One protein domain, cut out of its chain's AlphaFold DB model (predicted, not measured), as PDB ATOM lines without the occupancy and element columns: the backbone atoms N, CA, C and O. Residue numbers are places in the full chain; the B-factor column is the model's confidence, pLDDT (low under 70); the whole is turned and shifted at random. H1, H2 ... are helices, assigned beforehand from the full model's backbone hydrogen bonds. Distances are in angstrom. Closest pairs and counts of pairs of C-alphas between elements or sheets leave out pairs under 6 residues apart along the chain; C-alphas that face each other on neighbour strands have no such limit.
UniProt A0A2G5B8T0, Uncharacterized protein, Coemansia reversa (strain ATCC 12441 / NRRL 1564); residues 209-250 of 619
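What this domain is: This is residues 209 to 250 of the 619 residues of an uncharacterized protein of Coemansia reversa (strain ATCC 12441 / NRRL 1564) (UniProt A0A2G5B8T0). What shape do the three helices make? Three helices, H1, H2 and H3, make a small triangle, with the longest, H3, as one side; H2 meets the first residues of H3, 237 to 241, and H1 comes to its residues 244 to 248. Each helix is turned steeply to the other two, and they do not run side by side. What is printed, and how large is it? The printed part has 42 residues with three named helices in the order H1, H2, H3 and no named strand, and its class is all helix. It is compact, with a radius of gyration of the C-alphas of 9.5 A and a rounded outline of 23 by 21 by 14 A.

Where its parts are: Where is the first helix? H1 is residues 209 to 219, 15.2 A from first to last C-alpha, and C-alpha 209 stands at (-44.742, 13.865, 21.364). Where does the second one follow? H2 is residues 224 to 230, 9.7 A long in the same measure, and C-alpha 224 stands at (-31.907, 24.207, 15.760). Where does the last one run? H3 is residues 237 to 250, 20.2 A from first to last C-alpha, and ends with C-alpha 250 at (-34.085, 9.549, 29.882).

How they stand to each other: How does H1 stand to H2? They touch, and their closest C-alphas, those of Cys 217 and Ile 227, are 6.9 A apart. Their lines stand at a steep tilt of 51 degrees, opposite ways. How does H3 stand to H1? They only just touch, with 3 pairs of C-alphas within 8 A, through residues 244 to 248 of H3 alone; the closest C-alphas are those of His 211 and Tyr 244, 6.7 A apart. The tilt is steep at 69 degrees, only just short of about perpendicular, and they run opposite ways. How does H3 stand to H2? They touch through residues 237 to 241 of H3 alone, about perpendicular at 82 degrees, and their closest C-alphas, those of His 228 and Leu 237, are 6.2 A apart. What do the backbone N and O atoms show? In H1, H2 and H3 every O i to N i+4 pair is within hydrogen-bond range.

The domain as a whole: How far does the printed part reach? The two C-alphas farthest apart, those of Asp 226 and Glu 250, are 24.8 A apart. Are there cuts or long links? The printed part has no cut; the link from H1 to H2 is tight and the link from H2 to H3 is short. Where is the model's confidence low? The mean pLDDT of the printed part is 70.7, and 20 residues are under 70: residue 209, residues 231 to 243 and residues 245 to 250.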
ATOM      1  N   ASP A 209     -44.185  13.342  22.617       69.00
ATOM      2  CA  ASP A 209     -44.742  13.865  21.364       69.00
ATOM      3  C   ASP A 209     -43.955  15.074  20.854       69.00
ATOM      4  O   ASP A 209     -43.631  15.171  19.671       69.00
ATOM      5  N   LEU A 210     -43.576  15.979  21.763       70.69
ATOM      6  CA  LEU A 210     -42.788  17.157  21.414       70.69
ATOM      7  C   LEU A 210     -41.371  16.764  20.984       70.69
ATOM      8  O   LEU A 210     -40.855  17.301  20.004       70.69
ATOM      9  N   HIS A 211     -40.757  15.793  21.665       79.50
ATOM     10  CA  HIS A 211     -39.464  15.241  21.272       79.50
ATOM     11  C   HIS A 211     -39.515  14.621  19.868       79.50
ATOM     12  O   HIS A 211     -38.617  14.885  19.067       79.50
ATOM     13  N   GLU A 212     -40.552  13.845  19.537       79.88
ATOM     14  CA  GLU A 212     -40.688  13.239  18.207       79.88
ATOM     15  C   GLU A 212     -40.939  14.293  17.117       79.88
ATOM     16  O   GLU A 212     -40.313  14.240  16.062       79.88
ATOM     17  N   ALA A 213     -41.750  15.319  17.392       73.31
ATOM     18  CA  ALA A 213     -41.961  16.432  16.463       73.31
ATOM     19  C   ALA A 213     -40.666  17.229  16.193       73.31
ATOM     20  O   ALA A 213     -40.349  17.562  15.047       73.31
ATOM     21  N   ILE A 214     -39.866  17.494  17.234       77.94
ATOM     22  CA  ILE A 214     -38.553  18.145  17.104       77.94
ATOM     23  C   ILE A 214     -37.578  17.253  16.326       77.94
ATOM     24  O   ILE A 214     -36.832  17.753  15.479       77.94
ATOM     25  N   LYS A 215     -37.583  15.942  16.589       83.75
ATOM     26  CA  LYS A 215     -36.763  14.959  15.875       83.75
ATOM     27  C   LYS A 215     -37.107  14.930  14.386       83.75
ATOM     28  O   LYS A 215     -36.200  15.072  13.578       83.75
ATOM     29  N   GLN A 216     -38.387  14.891  14.020       82.56
ATOM     30  CA  GLN A 216     -38.821  14.989  12.622       82.56
ATOM     31  C   GLN A 216     -38.353  16.292  11.960       82.56
ATOM     32  O   GLN A 216     -37.848  16.272  10.842       82.56
ATOM     33  N   CYS A 217     -38.438  17.432  12.656       76.31
ATOM     34  CA  CYS A 217     -37.906  18.693  12.132       76.31
ATOM     35  C   CYS A 217     -36.387  18.624  11.887       76.31
ATOM     36  O   CYS A 217     -35.889  19.163  10.897       76.31
ATOM     37  N   ARG A 218     -35.639  17.955  12.776       83.94
ATOM     38  CA  ARG A 218     -34.190  17.738  12.634       83.94
ATOM     39  C   ARG A 218     -33.845  16.783  11.498       83.94
ATOM     40  O   ARG A 218     -32.889  17.067  10.777       83.94
ATOM     41  N   ASP A 219     -34.608  15.708  11.340       80.69
ATOM     42  CA  ASP A 219     -34.439  14.715  10.276       80.69
ATOM     43  C   ASP A 219     -34.755  15.329   8.901       80.69
ATOM     44  O   ASP A 219     -34.063  15.054   7.925       80.69
ATOM     45  N   ASN A 220     -35.686  16.288   8.854       85.12
ATOM     46  CA  ASN A 220     -35.980  17.123   7.683       85.12
ATOM     47  C   ASN A 220     -34.944  18.243   7.438       85.12
ATOM     48  O   ASN A 220     -35.149  19.109   6.588       85.12
ATOM     49  N   GLY A 221     -33.838  18.269   8.186       79.69
ATOM     50  CA  GLY A 221     -32.723  19.189   7.957       79.69
ATOM     51  C   GLY A 221     -32.879  20.592   8.553       79.69
ATOM     52  O   GLY A 221     -31.982  21.418   8.372       79.69
ATOM     53  N   MET A 222     -33.945  20.885   9.312       82.81
ATOM     54  CA  MET A 222     -34.102  22.204   9.938       82.81
ATOM     55  C   MET A 222     -32.987  22.471  10.959       82.81
ATOM     56  O   MET A 222     -32.592  21.599  11.752       82.81
ATOM     57  N   ARG A 223     -32.465  23.704  10.980       78.25
ATOM     58  CA  ARG A 223     -31.451  24.090  11.968       78.25
ATOM     59  C   ARG A 223     -32.129  24.304  13.314       78.25
ATOM     60  O   ARG A 223     -33.265  24.744  13.400       78.25
ATOM     61  N   TRP A 224     -31.394  24.048  14.394       76.50
ATOM     62  CA  TRP A 224     -31.907  24.207  15.760       76.50
ATOM     63  C   TRP A 224     -32.508  25.590  16.048       76.50
ATOM     64  O   TRP A 224     -33.428  25.669  16.850       76.50
ATOM     65  N   LYS A 225     -31.983  26.650  15.418       77.81
ATOM     66  CA  LYS A 225     -32.516  28.012  15.545       77.81
ATOM     67  C   LYS A 225     -33.930  28.102  14.958       77.81
ATOM     68  O   LYS A 225     -34.845  28.500  15.659       77.81
ATOM     69  N   ASP A 226     -34.105  27.613  13.735       76.38
ATOM     70  CA  ASP A 226     -35.384  27.633  13.017       76.38
ATOM     71  C   ASP A 226     -36.441  26.739  13.721       76.38
ATOM     72  O   ASP A 226     -37.632  27.033  13.732       76.38
ATOM     73  N   ILE A 227     -36.012  25.652  14.378       73.50
ATOM     74  CA  ILE A 227     -36.899  24.806  15.202       73.50
ATOM     75  C   ILE A 227     -37.271  25.501  16.520       73.50
ATOM     76  O   ILE A 227     -38.398  25.366  16.987       73.50
ATOM     77  N   HIS A 228     -36.341  26.240  17.129       75.44
ATOM     78  CA  HIS A 228     -36.602  27.014  18.346       75.44
ATOM     79  C   HIS A 228     -37.586  28.159  18.087       75.44
ATOM     80  O   HIS A 228     -38.472  28.375  18.902       75.44
ATOM     81  N   GLU A 229     -37.504  28.808  16.925       74.44
ATOM     82  CA  GLU A 229     -38.494  29.796  16.472       74.44
ATOM     83  C   GLU A 229     -39.885  29.161  16.271       74.44
ATOM     84  O   GLU A 229     -40.896  29.758  16.628       74.44
ATOM     85  N   ARG A 230     -39.949  27.912  15.782       72.62
ATOM     86  CA  ARG A 230     -41.202  27.145  15.641       72.62
ATOM     87  C   ARG A 230     -41.798  26.681  16.979       72.62
ATOM     88  O   ARG A 230     -43.007  26.483  17.070       72.62
ATOM     89  N   TYR A 231     -40.964  26.501  18.001       68.62
ATOM     90  CA  TYR A 231     -41.356  26.074  19.348       68.62
ATOM     91  C   TYR A 231     -40.749  27.017  20.404       68.62
ATOM     92  O   TYR A 231     -39.828  26.620  21.131       68.62
ATOM     93  N   PRO A 232     -41.256  28.260  20.531       63.38
ATOM     94  CA  PRO A 232     -40.620  29.325  21.313       63.38
ATOM     95  C   PRO A 232     -40.799  29.171  22.837       63.38
ATOM     96  O   PRO A 232     -40.690  30.142  23.585       63.38
ATOM     97  N   PHE A 233     -41.046  27.950  23.321       60.78
ATOM     98  CA  PHE A 233     -41.305  27.631  24.729       60.78
ATOM     99  C   PHE A 233     -40.066  27.738  25.625       60.78
ATOM    100  O   PHE A 233     -40.191  27.758  26.843       60.78
ATOM    101  N   TRP A 234     -38.861  27.761  25.054       61.72
ATOM    102  CA  TRP A 234     -37.618  27.869  25.817       61.72
ATOM    103  C   TRP A 234     -37.073  29.290  25.776       61.72
ATOM    104  O   TRP A 234     -36.980  29.883  24.700       61.72
ATOM    105  N   TYR A 235     -36.596  29.774  26.927       57.19
ATOM    106  CA  TYR A 235     -35.932  31.079  27.062       57.19
ATOM    107  C   TYR A 235     -34.729  31.269  26.131       57.19
ATOM    108  O   TYR A 235     -34.364  32.387  25.794       57.19
ATOM    109  N   SER A 236     -34.072  30.180  25.731       59.88
ATOM    110  CA  SER A 236     -32.936  30.242  24.819       59.88
ATOM    111  C   SER A 236     -32.785  28.966  24.005       59.88
ATOM    112  O   SER A 236     -33.138  27.868  24.444       59.88
ATOM    113  N   LEU A 237     -32.127  29.105  22.854       65.81
ATOM    114  CA  LEU A 237     -31.672  27.991  22.025       65.81
ATOM    115  C   LEU A 237     -30.828  26.974  22.820       65.81
ATOM    116  O   LEU A 237     -30.857  25.774  22.544       65.81
ATOM    117  N   ALA A 238     -30.061  27.444  23.809       60.44
ATOM    118  CA  ALA A 238     -29.240  26.596  24.666       60.44
ATOM    119  C   ALA A 238     -30.093  25.758  25.632       60.44
ATOM    120  O   ALA A 238     -29.881  24.549  25.736       60.44
ATOM    121  N   ALA A 239     -31.086  26.376  26.280       58.28
ATOM    122  CA  ALA A 239     -32.030  25.682  27.153       58.28
ATOM    123  C   ALA A 239     -32.846  24.642  26.369       58.28
ATOM    124  O   ALA A 239     -32.944  23.493  26.795       58.28
ATOM    125  N   PHE A 240     -33.319  25.010  25.176       67.69
ATOM    126  CA  PHE A 240     -34.010  24.115  24.248       67.69
ATOM    127  C   PHE A 240     -33.191  22.863  23.917       67.69
ATOM    128  O   PHE A 240     -33.635  21.732  24.126       67.69
ATOM    129  N   ARG A 241     -31.950  23.062  23.455       69.75
ATOM    130  CA  ARG A 241     -31.032  21.962  23.135       69.75
ATOM    131  C   ARG A 241     -30.748  21.087  24.352       69.75
ATOM    132  O   ARG A 241     -30.712  19.867  24.219       69.75
ATOM    133  N   SER A 242     -30.550  21.693  25.521       63.50
ATOM    134  CA  SER A 242     -30.265  20.961  26.755       63.50
ATOM    135  C   SER A 242     -31.445  20.086  27.177       63.50
ATOM    136  O   SER A 242     -31.240  18.908  27.459       63.50
ATOM    137  N   SER A 243     -32.674  20.615  27.161       65.12
ATOM    138  CA  SER A 243     -33.890  19.848  27.470       65.12
ATOM    139  C   SER A 243     -34.107  18.686  26.497       65.12
ATOM    140  O   SER A 243     -34.430  17.584  26.933       65.12
ATOM    141  N   TYR A 244     -33.879  18.898  25.195       72.81
ATOM    142  CA  TYR A 244     -33.975  17.836  24.187       72.81
ATOM    143  C   TYR A 244     -32.971  16.706  24.433       72.81
ATOM    144  O   TYR A 244     -33.341  15.534  24.439       72.81
ATOM    145  N   MET A 245     -31.703  17.053  24.679       69.50
ATOM    146  CA  MET A 245     -30.659  16.056  24.936       69.50
ATOM    147  C   MET A 245     -30.927  15.276  26.225       69.50
ATOM    148  O   MET A 245     -30.736  14.065  26.241       69.50
ATOM    149  N   HIS A 246     -31.412  15.944  27.273       63.28
ATOM    150  CA  HIS A 246     -31.689  15.297  28.553       63.28
ATOM    151  C   HIS A 246     -32.848  14.300  28.461       63.28
ATOM    152  O   HIS A 246     -32.713  13.168  28.908       63.28
ATOM    153  N   PHE A 247     -33.944  14.673  27.796       68.31
ATOM    154  CA  PHE A 247     -35.081  13.774  27.588       68.31
ATOM    155  C   PHE A 247     -34.720  12.559  26.725       68.31
ATOM    156  O   PHE A 247     -35.105  11.433  27.030       68.31
ATOM    157  N   ARG A 248     -33.908  12.760  25.678       59.56
ATOM    158  CA  ARG A 248     -33.357  11.665  24.864       59.56
ATOM    159  C   ARG A 248     -32.516  10.685  25.694       59.56
ATOM    160  O   ARG A 248     -32.483   9.490  25.395       59.56
ATOM    161  N   ASP A 249     -31.817  11.182  26.710       51.53
ATOM    162  CA  ASP A 249     -31.011  10.362  27.614       51.53
ATOM    163  C   ASP A 249     -31.874   9.643  28.683       51.53
ATOM    164  O   ASP A 249     -31.435   8.629  29.228       51.53
ATOM    165  N   GLU A 250     -33.099  10.126  28.947       51.91
ATOM    166  CA  GLU A 250     -34.085   9.549  29.882       51.91
ATOM    167  C   GLU A 250     -35.050   8.529  29.249       51.91
ATOM    168  O   GLU A 250     -35.574   7.667  29.960       51.91
TER     169      GLU A 250